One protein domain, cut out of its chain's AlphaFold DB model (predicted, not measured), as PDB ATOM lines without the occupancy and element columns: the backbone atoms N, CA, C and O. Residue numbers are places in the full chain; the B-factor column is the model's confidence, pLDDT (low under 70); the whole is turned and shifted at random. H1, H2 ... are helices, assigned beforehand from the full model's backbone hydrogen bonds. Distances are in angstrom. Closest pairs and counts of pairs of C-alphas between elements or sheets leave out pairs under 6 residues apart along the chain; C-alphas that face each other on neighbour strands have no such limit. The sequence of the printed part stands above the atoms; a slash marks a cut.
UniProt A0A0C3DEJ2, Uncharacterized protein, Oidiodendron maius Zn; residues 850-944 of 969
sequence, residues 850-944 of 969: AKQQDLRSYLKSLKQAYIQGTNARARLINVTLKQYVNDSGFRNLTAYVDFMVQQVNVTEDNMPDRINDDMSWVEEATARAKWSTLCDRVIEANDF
ATOM      1  N   ALA A 850     -66.695  43.819   9.576       69.25
ATOM      2  CA  ALA A 850     -66.732  43.600   8.127       69.25
ATOM      3  C   ALA A 850     -65.718  44.493   7.379       69.25
ATOM      4  O   ALA A 850     -64.848  43.996   6.669       69.25
ATOM      5  N   LYS A 851     -65.730  45.805   7.647       75.44
ATOM      6  CA  LYS A 851     -64.762  46.757   7.073       75.44
ATOM      7  C   LYS A 851     -63.318  46.496   7.518       75.44
ATOM      8  O   LYS A 851     -62.389  46.733   6.753       75.44
ATOM      9  N   GLN A 852     -63.096  45.968   8.726       77.88
ATOM     10  CA  GLN A 852     -61.751  45.554   9.155       77.88
ATOM     11  C   GLN A 852     -61.222  44.374   8.338       77.88
ATOM     12  O   GLN A 852     -60.018  44.292   8.083       77.88
ATOM     13  N   GLN A 853     -62.098  43.450   7.945       82.31
ATOM     14  CA  GLN A 853     -61.729  42.313   7.113       82.31
ATOM     15  C   GLN A 853     -61.420  42.747   5.675       82.31
ATOM     16  O   GLN A 853     -60.414  42.300   5.115       82.31
ATOM     17  N   ASP A 854     -62.191  43.685   5.129       80.12
ATOM     18  CA  ASP A 854     -61.930  44.271   3.810       80.12
ATOM     19  C   ASP A 854     -60.618  45.063   3.803       80.12
ATOM     20  O   ASP A 854     -59.796  44.898   2.900       80.12
ATOM     21  N   LEU A 855     -60.348  45.846   4.855       82.94
ATOM     22  CA  LEU A 855     -59.107  46.616   4.985       82.94
ATOM     23  C   LEU A 855     -57.885  45.695   5.062       82.94
ATOM     24  O   LEU A 855     -56.863  45.948   4.421       82.94
ATOM     25  N   ARG A 856     -57.981  44.581   5.798       85.69
ATOM     26  CA  ARG A 856     -56.909  43.573   5.854       85.69
ATOM     27  C   ARG A 856     -56.674  42.918   4.494       85.69
ATOM     28  O   ARG A 856     -55.517  42.699   4.129       85.69
ATOM     29  N   SER A 857     -57.739  42.622   3.751       82.69
ATOM     30  CA  SER A 857     -57.653  42.052   2.402       82.69
ATOM     31  C   SER A 857     -57.015  43.034   1.417       82.69
ATOM     32  O   SER A 857     -56.085  42.665   0.700       82.69
ATOM     33  N   TYR A 858     -57.421  44.305   1.460       83.50
ATOM     34  CA  TYR A 858     -56.854  45.372   0.637       83.50
ATOM     35  C   TYR A 858     -55.363  45.585   0.905       83.50
ATOM     36  O   TYR A 858     -54.548  45.541  -0.017       83.50
ATOM     37  N   LEU A 859     -54.978  45.731   2.177       87.69
ATOM     38  CA  LEU A 859     -53.579  45.913   2.565       87.69
ATOM     39  C   LEU A 859     -52.714  44.712   2.166       87.69
ATOM     40  O   LEU A 859     -51.551  44.886   1.804       87.69
ATOM     41  N   LYS A 860     -53.264  43.492   2.186       91.12
ATOM     42  CA  LYS A 860     -52.560  42.294   1.714       91.12
ATOM     43  C   LYS A 860     -52.303  42.346   0.203       91.12
ATOM     44  O   LYS A 860     -51.170  42.099  -0.213       91.12
ATOM     45  N   SER A 861     -53.305  42.713  -0.596       83.00
ATOM     46  CA  SER A 861     -53.163  42.882  -2.050       83.00
ATOM     47  C   SER A 861     -52.182  44.003  -2.405       83.00
ATOM     48  O   SER A 861     -51.306  43.818  -3.250       83.00
ATOM     49  N   LEU A 862     -52.250  45.131  -1.692       85.69
ATOM     50  CA  LEU A 862     -51.361  46.274  -1.894       85.69
ATOM     51  C   LEU A 862     -49.894  45.912  -1.598       85.69
ATOM     52  O   LEU A 862     -49.005  46.198  -2.401       85.69
ATOM     53  N   LYS A 863     -49.631  45.194  -0.494       93.06
ATOM     54  CA  LYS A 863     -48.289  44.674  -0.175       93.06
ATOM     55  C   LYS A 863     -47.759  43.755  -1.275       93.06
ATOM     56  O   LYS A 863     -46.590  43.853  -1.647       93.06
ATOM     57  N   GLN A 864     -48.606  42.884  -1.822       90.25
ATOM     58  CA  GLN A 864     -48.213  41.972  -2.895       90.25
ATOM     59  C   GLN A 864     -47.856  42.723  -4.188       90.25
ATOM     60  O   GLN A 864     -46.847  42.392  -4.818       90.25
ATOM     61  N   ALA A 865     -48.604  43.772  -4.537       84.69
ATOM     62  CA  ALA A 865     -48.301  44.632  -5.682       84.69
ATOM     63  C   ALA A 865     -46.961  45.372  -5.511       84.69
ATOM     64  O   ALA A 865     -46.127  45.367  -6.419       84.69
ATOM     65  N   TYR A 866     -46.691  45.933  -4.325       91.12
ATOM     66  CA  TYR A 866     -45.405  46.578  -4.041       91.12
ATOM     67  C   TYR A 866     -44.229  45.597  -4.091       91.12
ATOM     68  O   TYR A 866     -43.174  45.949  -4.622       91.12
ATOM     69  N   ILE A 867     -44.397  44.359  -3.615       92.56
ATOM     70  CA  ILE A 867     -43.370  43.312  -3.736       92.56
ATOM     71  C   ILE A 867     -43.055  43.031  -5.210       92.56
ATOM     72  O   ILE A 867     -41.884  43.014  -5.597       92.56
ATOM     73  N   GLN A 868     -44.084  42.854  -6.043       87.88
ATOM     74  CA  GLN A 868     -43.916  42.575  -7.472       87.88
ATOM     75  C   GLN A 868     -43.246  43.743  -8.208       87.88
ATOM     76  O   GLN A 868     -42.266  43.531  -8.924       87.88
ATOM     77  N   GLY A 869     -43.700  44.977  -7.972       88.31
ATOM     78  CA  GLY A 869     -43.113  46.173  -8.581       88.31
ATOM     79  C   GLY A 869     -41.661  46.414  -8.159       88.31
ATOM     80  O   GLY A 869     -40.829  46.802  -8.975       88.31
ATOM     81  N   THR A 870     -41.319  46.124  -6.903       91.50
ATOM     82  CA  THR A 870     -39.941  46.258  -6.395       91.50
ATOM     83  C   THR A 870     -39.013  45.212  -7.005       91.50
ATOM     84  O   THR A 870     -37.889  45.533  -7.382       91.50
ATOM     85  N   ASN A 871     -39.493  43.978  -7.189       90.00
ATOM     86  CA  ASN A 871     -38.747  42.933  -7.891       90.00
ATOM     87  C   ASN A 871     -38.506  43.297  -9.365       90.00
ATOM     88  O   ASN A 871     -37.389  43.152  -9.858       90.00
ATOM     89  N   ALA A 872     -39.513  43.848 -10.049       81.75
ATOM     90  CA  ALA A 872     -39.361  44.337 -11.419       81.75
ATOM     91  C   ALA A 872     -38.327  45.473 -11.519       81.75
ATOM     92  O   ALA A 872     -37.456  45.432 -12.385       81.75
ATOM     93  N   ARG A 873     -38.357  46.448 -10.598       89.38
ATOM     94  CA  ARG A 873     -37.371  47.545 -10.553       89.38
ATOM     95  C   ARG A 873     -35.949  47.059 -10.284       89.38
ATOM     96  O   ARG A 873     -35.032  47.523 -10.950       89.38
ATOM     97  N   ALA A 874     -35.771  46.106  -9.368       92.56
ATOM     98  CA  ALA A 874     -34.464  45.510  -9.099       92.56
ATOM     99  C   ALA A 874     -33.886  44.824 -10.351       92.56
ATOM    100  O   ALA A 874     -32.727  45.048 -10.697       92.56
ATOM    101  N   ARG A 875     -34.720  44.068 -11.084       87.75
ATOM    102  CA  ARG A 875     -34.332  43.431 -12.355       87.75
ATOM    103  C   ARG A 875     -33.959  44.448 -13.431       87.75
ATOM    104  O   ARG A 875     -32.945  44.266 -14.093       87.75
ATOM    105  N   LEU A 876     -34.740  45.519 -13.577       81.88
ATOM    106  CA  LEU A 876     -34.508  46.558 -14.589       81.88
ATOM    107  C   LEU A 876     -33.147  47.245 -14.444       81.88
ATOM    108  O   LEU A 876     -32.532  47.581 -15.448       81.88
ATOM    109  N   ILE A 877     -32.667  47.436 -13.214       89.75
ATOM    110  CA  ILE A 877     -31.357  48.055 -12.962       89.75
ATOM    111  C   ILE A 877     -30.237  47.026 -12.744       89.75
ATOM    112  O   ILE A 877     -29.145  47.388 -12.315       89.75
ATOM    113  N   ASN A 878     -30.509  45.751 -13.032       93.25
ATOM    114  CA  ASN A 878     -29.578  44.633 -12.901       93.25
ATOM    115  C   ASN A 878     -28.941  44.494 -11.500       93.25
ATOM    116  O   ASN A 878     -27.751  44.213 -11.363       93.25
ATOM    117  N   VAL A 879     -29.736  44.681 -10.442       94.75
ATOM    118  CA  VAL A 879     -29.319  44.402  -9.058       94.75
ATOM    119  C   VAL A 879     -30.228  43.356  -8.423       94.75
ATOM    120  O   VAL A 879     -31.393  43.187  -8.789       94.75
ATOM    121  N   THR A 880     -29.722  42.638  -7.421       96.00
ATOM    122  CA  THR A 880     -30.576  41.703  -6.676       96.00
ATOM    123  C   THR A 880     -31.643  42.467  -5.891       96.00
ATOM    124  O   THR A 880     -31.390  43.560  -5.389       96.00
ATOM    125  N   LEU A 881     -32.832  41.880  -5.706       95.38
ATOM    126  CA  LEU A 881     -33.903  42.491  -4.902       95.38
ATOM    127  C   LEU A 881     -33.423  42.883  -3.494       95.38
ATOM    128  O   LEU A 881     -33.802  43.926  -2.970       95.38
ATOM    129  N   LYS A 882     -32.546  42.068  -2.898       96.00
ATOM    130  CA  LYS A 882     -31.928  42.358  -1.601       96.00
ATOM    131  C   LYS A 882     -31.054  43.613  -1.655       96.00
ATOM    132  O   LYS A 882     -31.102  44.417  -0.735       96.00
ATOM    133  N   GLN A 883     -30.283  43.778  -2.724       94.38
ATOM    134  CA  GLN A 883     -29.426  44.939  -2.920       94.38
ATOM    135  C   GLN A 883     -30.242  46.203  -3.192       94.38
ATOM    136  O   GLN A 883     -30.053  47.177  -2.483       94.38
ATOM    137  N   TYR A 884     -31.250  46.143  -4.069       96.50
ATOM    138  CA  TYR A 884     -32.178  47.257  -4.308       96.50
ATOM    139  C   TYR A 884     -32.813  47.792  -3.014       96.50
ATOM    140  O   TYR A 884     -32.890  48.997  -2.779       96.50
ATOM    141  N   VAL A 885     -33.265  46.876  -2.152       96.31
ATOM    142  CA  VAL A 885     -33.885  47.216  -0.866       96.31
ATOM    143  C   VAL A 885     -32.866  47.801   0.120       96.31
ATOM    144  O   VAL A 885     -33.178  48.779   0.799       96.31
ATOM    145  N   ASN A 886     -31.652  47.243   0.171       95.00
ATOM    146  CA  ASN A 886     -30.570  47.762   1.011       95.00
ATOM    147  C   ASN A 886     -30.119  49.160   0.564       95.00
ATOM    148  O   ASN A 886     -29.955  50.038   1.407       95.00
ATOM    149  N   ASP A 887     -29.976  49.376  -0.744       94.31
ATOM    150  CA  ASP A 887     -29.581  50.655  -1.346       94.31
ATOM    151  C   ASP A 887     -30.659  51.728  -1.130       94.31
ATOM    152  O   ASP A 887     -30.357  52.911  -1.002       94.31
ATOM    153  N   SER A 888     -31.921  51.306  -0.990       92.56
ATOM    154  CA  SER A 888     -33.036  52.174  -0.592       92.56
ATOM    155  C   SER A 888     -33.039  52.518   0.909       92.56
ATOM    156  O   SER A 888     -33.940  53.216   1.367       92.56
ATOM    157  N   GLY A 889     -32.076  52.023   1.698       95.50
ATOM    158  CA  GLY A 889     -31.942  52.304   3.132       95.50
ATOM    159  C   GLY A 889     -32.728  51.368   4.061       95.50
ATOM    160  O   GLY A 889     -32.822  51.634   5.261       95.50
ATOM    161  N   PHE A 890     -33.285  50.262   3.553       96.81
ATOM    162  CA  PHE A 890     -34.120  49.347   4.338       96.81
ATOM    163  C   PHE A 890     -33.423  48.011   4.591       96.81
ATOM    164  O   PHE A 890     -32.780  47.438   3.722       96.81
ATOM    165  N   ARG A 891     -33.586  47.469   5.805       89.50
ATOM    166  CA  ARG A 891     -32.897  46.234   6.234       89.50
ATOM    167  C   ARG A 891     -33.412  44.961   5.555       89.50
ATOM    168  O   ARG A 891     -32.711  43.952   5.537       89.50
ATOM    169  N   ASN A 892     -34.663  44.958   5.097       96.19
ATOM    170  CA  ASN A 892     -35.290  43.836   4.403       96.19
ATOM    171  C   ASN A 892     -36.521  44.306   3.609       96.19
ATOM    172  O   ASN A 892     -37.029  45.409   3.816       96.19
ATOM    173  N   LEU A 893     -36.988  43.450   2.693       94.00
ATOM    174  CA  LEU A 893     -38.090  43.757   1.778       94.00
ATOM    175  C   LEU A 893     -39.390  44.082   2.518       94.00
ATOM    176  O   LEU A 893     -40.116  44.973   2.099       94.00
ATOM    177  N   THR A 894     -39.670  43.389   3.623       95.81
ATOM    178  CA  THR A 894     -40.877  43.619   4.423       95.81
ATOM    179  C   THR A 894     -40.899  45.037   4.984       95.81
ATOM    180  O   THR A 894     -41.898  45.724   4.822       95.81
ATOM    181  N   ALA A 895     -39.784  45.516   5.544       94.12
ATOM    182  CA  ALA A 895     -39.674  46.877   6.067       94.12
ATOM    183  C   ALA A 895     -39.833  47.943   4.970       94.12
ATOM    184  O   ALA A 895     -40.491  48.956   5.195       94.12
ATOM    185  N   TYR A 896     -39.271  47.703   3.781       95.50
ATOM    186  CA  TYR A 896     -39.450  48.582   2.621       95.50
ATOM    187  C   TYR A 896     -40.912  48.627   2.158       95.50
ATOM    188  O   TYR A 896     -41.476  49.697   1.964       95.50
ATOM    189  N   VAL A 897     -41.552  47.465   2.013       94.81
ATOM    190  CA  VAL A 897     -42.943  47.365   1.550       94.81
ATOM    191  C   VAL A 897     -43.913  47.946   2.575       94.81
ATOM    192  O   VAL A 897     -44.837  48.656   2.194       94.81
ATOM    193  N   ASP A 898     -43.694  47.697   3.866       92.44
ATOM    194  CA  ASP A 898     -44.509  48.275   4.936       92.44
ATOM    195  C   ASP A 898     -44.384  49.802   4.969       92.44
ATOM    196  O   ASP A 898     -45.398  50.483   5.112       92.44
ATOM    197  N   PHE A 899     -43.180  50.344   4.754       94.62
ATOM    198  CA  PHE A 899     -42.978  51.784   4.596       94.62
ATOM    199  C   PHE A 899     -43.747  52.332   3.390       94.62
ATOM    200  O   PHE A 899     -44.495  53.295   3.533       94.62
ATOM    201  N   MET A 900     -43.635  51.695   2.220       92.88
ATOM    202  CA  MET A 900     -44.350  52.129   1.011       92.88
ATOM    203  C   MET A 900     -45.870  52.099   1.196       92.88
ATOM    204  O   MET A 900     -46.552  53.025   0.776       92.88
ATOM    205  N   VAL A 901     -46.403  51.075   1.867       89.69
ATOM    206  CA  VAL A 901     -47.837  50.974   2.177       89.69
ATOM    207  C   VAL A 901     -48.278  52.044   3.178       89.69
ATOM    208  O   VAL A 901     -49.369  52.588   3.036       89.69
ATOM    209  N   GLN A 902     -47.438  52.394   4.157       88.50
ATOM    210  CA  GLN A 902     -47.719  53.493   5.086       88.50
ATOM    211  C   GLN A 902     -47.761  54.859   4.384       88.50
ATOM    212  O   GLN A 902     -48.607  55.678   4.733       88.50
ATOM    213  N   GLN A 903     -46.915  55.092   3.372       84.88
ATOM    214  CA  GLN A 903     -46.905  56.350   2.606       84.88
ATOM    215  C   GLN A 903     -48.201  56.594   1.816       84.88
ATOM    216  O   GLN A 903     -48.549  57.742   1.565       84.88
ATOM    217  N   VAL A 904     -48.945  55.539   1.457       78.19
ATOM    218  CA  VAL A 904     -50.238  55.665   0.752       78.19
ATOM    219  C   VAL A 904     -51.335  56.236   1.664       78.19
ATOM    220  O   VAL A 904     -52.341  56.728   1.164       78.19
ATOM    221  N   ASN A 905     -51.134  56.220   2.989       78.75
ATOM    222  CA  ASN A 905     -52.049  56.764   3.995       78.75
ATOM    223  C   ASN A 905     -53.515  56.336   3.768       78.75
ATOM    224  O   ASN A 905     -54.405  57.159   3.547       78.75
ATOM    225  N   VAL A 906     -53.746  55.018   3.778       75.69
ATOM    226  CA  VAL A 906     -55.072  54.421   3.558       75.69
ATOM    227  C   VAL A 906     -56.001  54.783   4.727       75.69
ATOM    228  O   VAL A 906     -55.838  54.287   5.843       75.69
ATOM    229  N   THR A 907     -56.959  55.663   4.461       80.19
ATOM    230  CA  THR A 907     -58.096  56.053   5.296       80.19
ATOM    231  C   THR A 907     -59.376  55.351   4.826       80.19
ATOM    232  O   THR A 907     -59.389  54.616   3.842       80.19
ATOM    233  N   GLU A 908     -60.477  55.529   5.560       66.56
ATOM    234  CA  GLU A 908     -61.777  54.977   5.156       66.56
ATOM    235  C   GLU A 908     -62.290  55.609   3.851       66.56
ATOM    236  O   GLU A 908     -62.890  54.917   3.039       66.56
ATOM    237  N   ASP A 909     -61.979  56.887   3.617       65.25
ATOM    238  CA  ASP A 909     -62.496  57.671   2.487       65.25
ATOM    239  C   ASP A 909     -61.768  57.408   1.157       65.25
ATOM    240  O   ASP A 909     -62.281  57.737   0.090       65.25
ATOM    241  N   ASN A 910     -60.554  56.851   1.201       66.69
ATOM    242  CA  ASN A 910     -59.760  56.515   0.012       66.69
ATOM    243  C   ASN A 910     -59.605  54.994  -0.183       66.69
ATOM    244  O   ASN A 910     -58.911  54.547  -1.101       66.69
ATOM    245  N   MET A 911     -60.296  54.200   0.640       63.78
ATOM    246  CA  MET A 911     -60.493  52.774   0.422       63.78
ATOM    247  C   MET A 911     -61.682  52.578  -0.540       63.78
ATOM    248  O   MET A 911     -62.763  53.090  -0.268       63.78
ATOM    249  N   PRO A 912     -61.528  51.862  -1.669       66.31
ATOM    250  CA  PRO A 912     -62.617  51.691  -2.631       66.31
ATOM    251  C   PRO A 912     -63.819  50.968  -1.997       66.31
ATOM    252  O   PRO A 912     -63.655  49.912  -1.387       66.31
ATOM    253  N   ASP A 913     -65.023  51.530  -2.170       49.25
ATOM    254  CA  ASP A 913     -66.237  51.211  -1.390       49.25
ATOM    255  C   ASP A 913     -66.737  49.755  -1.478       49.25
ATOM    256  O   ASP A 913     -67.561  49.337  -0.662       49.25
ATOM    257  N   ARG A 914     -66.239  48.944  -2.417       51.47
ATOM    258  CA  ARG A 914     -66.459  47.491  -2.452       51.47
ATOM    259  C   ARG A 914     -65.285  46.785  -3.116       51.47
ATOM    260  O   ARG A 914     -65.011  46.992  -4.292       51.47
ATOM    261  N   ILE A 915     -64.660  45.866  -2.385       47.97
ATOM    262  CA  ILE A 915     -63.859  44.787  -2.969       47.97
ATOM    263  C   ILE A 915     -64.816  43.604  -3.136       47.97
ATOM    264  O   ILE A 915     -64.885  42.757  -2.259       47.97
ATOM    265  N   ASN A 916     -65.632  43.597  -4.194       39.16
ATOM    266  CA  ASN A 916     -66.231  42.370  -4.731       39.16
ATOM    267  C   ASN A 916     -66.594  42.557  -6.221       39.16
ATOM    268  O   ASN A 916     -67.398  43.414  -6.582       39.16
ATOM    269  N   ASP A 917     -65.930  41.728  -7.026       40.56
ATOM    270  CA  ASP A 917     -66.207  41.173  -8.360       40.56
ATOM    271  C   ASP A 917     -66.443  42.034  -9.619       40.56
ATOM    272  O   ASP A 917     -66.240  41.495 -10.704       40.56
ATOM    273  N   ASP A 918     -66.723  43.340  -9.548       39.16
ATOM    274  CA  ASP A 918     -67.001  44.144 -10.769       39.16
ATOM    275  C   ASP A 918     -65.905  45.146 -11.191       39.16
ATOM    276  O   ASP A 918     -66.085  45.905 -12.145       39.16
ATOM    277  N   MET A 919     -64.717  45.116 -10.576       38.47
ATOM    278  CA  MET A 919     -63.528  45.524 -11.339       38.47
ATOM    279  C   MET A 919     -63.224  44.370 -12.278       38.47
ATOM    280  O   MET A 919     -62.741  43.329 -11.830       38.47
ATOM    281  N   SER A 920     -63.572  44.535 -13.558       45.41
ATOM    282  CA  SER A 920     -63.428  43.462 -14.533       45.41
ATOM    283  C   SER A 920     -62.023  42.878 -14.412       45.41
ATOM    284  O   SER A 920     -61.011  43.573 -14.529       45.41
ATOM    285  N   TRP A 921     -61.953  41.572 -14.168       41.97
ATOM    286  CA  TRP A 921     -60.702  40.813 -14.159       41.97
ATOM    287  C   TRP A 921     -59.870  41.104 -15.425       41.97
ATOM    288  O   TRP A 921     -58.651  40.991 -15.424       41.97
ATOM    289  N   VAL A 922     -60.544  41.553 -16.492       41.88
ATOM    290  CA  VAL A 922     -59.999  42.066 -17.746       41.88
ATOM    291  C   VAL A 922     -59.141  43.319 -17.558       41.88
ATOM    292  O   VAL A 922     -58.063  43.354 -18.131       41.88
ATOM    293  N   GLU A 923     -59.520  44.325 -16.773       43.72
ATOM    294  CA  GLU A 923     -58.722  45.555 -16.612       43.72
ATOM    295  C   GLU A 923     -57.449  45.322 -15.792       43.72
ATOM    296  O   GLU A 923     -56.363  45.744 -16.201       43.72
ATOM    297  N   GLU A 924     -57.539  44.554 -14.702       45.50
ATOM    298  CA  GLU A 924     -56.366  44.176 -13.909       45.50
ATOM    299  C   GLU A 924     -55.464  43.183 -14.665       45.50
ATOM    300  O   GLU A 924     -54.241  43.348 -14.679       45.50
ATOM    301  N   ALA A 925     -56.030  42.193 -15.368       43.62
ATOM    302  CA  ALA A 925     -55.257  41.277 -16.209       43.62
ATOM    303  C   ALA A 925     -54.646  41.987 -17.424       43.62
ATOM    304  O   ALA A 925     -53.531  41.657 -17.812       43.62
ATOM    305  N   THR A 926     -55.312  42.997 -17.990       43.12
ATOM    306  CA  THR A 926     -54.790  43.786 -19.116       43.12
ATOM    307  C   THR A 926     -53.676  44.721 -18.663       43.12
ATOM    308  O   THR A 926     -52.675  44.845 -19.364       43.12
ATOM    309  N   ALA A 927     -53.788  45.339 -17.485       45.53
ATOM    310  CA  ALA A 927     -52.707  46.134 -16.902       45.53
ATOM    311  C   ALA A 927     -51.499  45.252 -16.535       45.53
ATOM    312  O   ALA A 927     -50.365  45.592 -16.874       45.53
ATOM    313  N   ARG A 928     -51.733  44.073 -15.935       47.38
ATOM    314  CA  ARG A 928     -50.682  43.087 -15.631       47.38
ATOM    315  C   ARG A 928     -50.040  42.507 -16.893       47.38
ATOM    316  O   ARG A 928     -48.821  42.375 -16.929       47.38
ATOM    317  N   ALA A 929     -50.819  42.219 -17.935       44.31
ATOM    318  CA  ALA A 929     -50.312  41.726 -19.214       44.31
ATOM    319  C   ALA A 929     -49.494  42.799 -19.939       44.31
ATOM    320  O   ALA A 929     -48.369  42.526 -20.337       44.31
ATOM    321  N   LYS A 930     -49.990  44.042 -20.026       45.88
ATOM    322  CA  LYS A 930     -49.253  45.166 -20.632       45.88
ATOM    323  C   LYS A 930     -47.941  45.449 -19.903       45.88
ATOM    324  O   LYS A 930     -46.931  45.706 -20.552       45.88
ATOM    325  N   TRP A 931     -47.943  45.365 -18.574       45.53
ATOM    326  CA  TRP A 931     -46.738  45.550 -17.771       45.53
ATOM    327  C   TRP A 931     -45.755  44.380 -17.913       45.53
ATOM    328  O   TRP A 931     -44.567  44.618 -18.114       45.53
ATOM    329  N   SER A 932     -46.236  43.130 -17.908       45.38
ATOM    330  CA  SER A 932     -45.399  41.949 -18.171       45.38
ATOM    331  C   SER A 932     -44.759  42.023 -19.555       45.38
ATOM    332  O   SER A 932     -43.548  41.914 -19.661       45.38
ATOM    333  N   THR A 933     -45.534  42.325 -20.602       45.84
ATOM    334  CA  THR A 933     -45.026  42.445 -21.977       45.84
ATOM    335  C   THR A 933     -44.012  43.579 -22.134       45.84
ATOM    336  O   THR A 933     -43.074  43.458 -22.918       45.84
ATOM    337  N   LEU A 934     -44.166  44.685 -21.398       47.03
ATOM    338  CA  LEU A 934     -43.165  45.753 -21.372       47.03
ATOM    339  C   LEU A 934     -41.869  45.279 -20.701       47.03
ATOM    340  O   LEU A 934     -40.789  45.519 -21.234       47.03
ATOM    341  N   CYS A 935     -41.966  44.582 -19.567       45.00
ATOM    342  CA  CYS A 935     -40.806  44.015 -18.884       45.00
ATOM    343  C   CYS A 935     -40.095  42.951 -19.733       45.00
ATOM    344  O   CYS A 935     -38.873  42.992 -19.826       45.00
ATOM    345  N   ASP A 936     -40.837  42.066 -20.401       47.84
ATOM    346  CA  ASP A 936     -40.284  41.009 -21.256       47.84
ATOM    347  C   ASP A 936     -39.559  41.605 -22.474       47.84
ATOM    348  O   ASP A 936     -38.437  41.212 -22.774       47.84
ATOM    349  N   ARG A 937     -40.116  42.653 -23.101       45.62
ATOM    350  CA  ARG A 937     -39.458  43.373 -24.211       45.62
ATOM    351  C   ARG A 937     -38.187  44.109 -23.798       45.62
ATOM    352  O   ARG A 937     -37.255  44.213 -24.590       45.62
ATOM    353  N   VAL A 938     -38.145  44.644 -22.579       45.09
ATOM    354  CA  VAL A 938     -36.944  45.306 -22.051       45.09
ATOM    355  C   VAL A 938     -35.872  44.275 -21.684       45.09
ATOM    356  O   VAL A 938     -34.693  44.541 -21.894       45.09
ATOM    357  N   ILE A 939     -36.262  43.091 -21.202       48.56
ATOM    358  CA  ILE A 939     -35.342  41.971 -20.949       48.56
ATOM    359  C   ILE A 939     -34.774  41.430 -22.270       48.56
ATOM    360  O   ILE A 939     -33.559  41.315 -22.384       48.56
ATOM    361  N   GLU A 940     -35.607  41.201 -23.291       49.72
ATOM    362  CA  GLU A 940     -35.157  40.755 -24.622       49.72
ATOM    363  C   GLU A 940     -34.187  41.749 -25.278       49.72
ATOM    364  O   GLU A 940     -33.193  41.341 -25.880       49.72
ATOM    365  N   ALA A 941     -34.424  43.057 -25.126       46.94
ATOM    366  CA  ALA A 941     -33.515  44.087 -25.627       46.94
ATOM    367  C   ALA A 941     -32.147  44.059 -24.917       46.94
ATOM    368  O   ALA A 941     -31.115  44.244 -25.560       46.94
ATOM    369  N   ASN A 942     -32.131  43.782 -23.612       43.69
ATOM    370  CA  ASN A 942     -30.913  43.736 -22.801       43.69
ATOM    371  C   ASN A 942     -30.127  42.420 -23.000       43.69
ATOM    372  O   ASN A 942     -28.894  42.413 -23.001       43.69
ATOM    373  N   ASP A 943     -30.830  41.308 -23.236       48.16
ATOM    374  CA  ASP A 943     -30.233  40.021 -23.615       48.16
ATOM    375  C   ASP A 943     -29.626  40.082 -25.024       48.16
ATOM    376  O   ASP A 943     -28.543  39.539 -25.252       48.16
ATOM    377  N   PHE A 944     -30.260  40.802 -25.954       45.09
ATOM    378  CA  PHE A 944     -29.706  41.066 -27.281       45.09
ATOM    379  C   PHE A 944     -28.410  41.890 -27.206       45.09
ATOM    380  O   PHE A 944     -27.434  41.561 -27.886       45.09
TER     381      PHE A 944
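This is residues 850 to 944 of the 969 residues of an uncharacterized protein of Oidiodendron maius Zn (UniProt A0A0C3DEJ2). What is the main picture? A long helix, H1, runs through the middle of a flat, loose assembly; the short helices H2 and H3 fold back over one side of it, and a second long helix, H4, runs the same way on the other side, at a shallow tilt of 17 degrees to H1 and meeting it only with residues 935 to 939. H1 and H4 make a narrow V, open where the long link 904 to 920 brings the chain round to H4, whose residues 921 to 930 stand free. What is it made of? The printed part has 95 residues with four named helices in the order H1, H2, H3, H4 and no named strand, and its class is all helix. It is loose, with a radius of gyration of the C-alphas of 15.9 A, and spans 50 by 35 by 16 A.

Which helix is the hub? It is H1, residues 850 to 876, touching three others. Which helices follow it? With residues 870 to 875 alone, H1 touches H2, residues 881 to 887, about perpendicular at 86 degrees; their closest C-alphas, of Ala 874 and Leu 881, are 5.2 A apart. With residues 859 to 867 alone, H1 touches H3, residues 893 to 903, at a steep tilt of 60 degrees, opposite ways; their closest C-alphas, of Tyr 866 and Val 897, are 6.2 A apart. H2 and H3 touch at a steep tilt of 64 degrees, the same way, and their closest C-alphas, of Val 885 and Leu 893, are 6.1 A apart. How does the last helix stand? H4, residues 921 to 944, only just touches H1, with 3 pairs of C-alphas within 8 A, between its residues 935 to 939 and residues 872 to 876 of H1; the closest, of Ala 872 and Cys 935, are 7.6 A apart. These two run the same way at a shallow tilt of 17 degrees, while H4 is apart from H2 and from H3. What do the backbones show? In H1, H2, H3 and H4 every O i to N i+4 pair is within hydrogen-bond range, and the helix packing is mostly crossed, with 1 of 4 touching pairs at a shallow tilt.

Where does H1 lie? It runs 39.5 A from C-alpha 850 at (-66.732, 43.600, 8.127) to C-alpha 876 at (-34.508, 46.558, -14.589). How long are the others? H2 measures 9.9 A, H3 15.4 A and H4 33.7 A, ending at C-alpha 944 at (-29.706, 41.066, -27.281).

How far does it reach? The two C-alphas farthest apart, of Ala 850 and Phe 944, are 51.3 A apart, and the printed part has no cut. Which links are long? The link from H3 to H4 is long, with 17 residues, and those from H1 to H2 and from H2 to H3 are tight. Where is confidence low? The mean pLDDT of the printed part is 72.9, with residue 850 and residues 908 to 944 under 70, and H4 has a mean of 46.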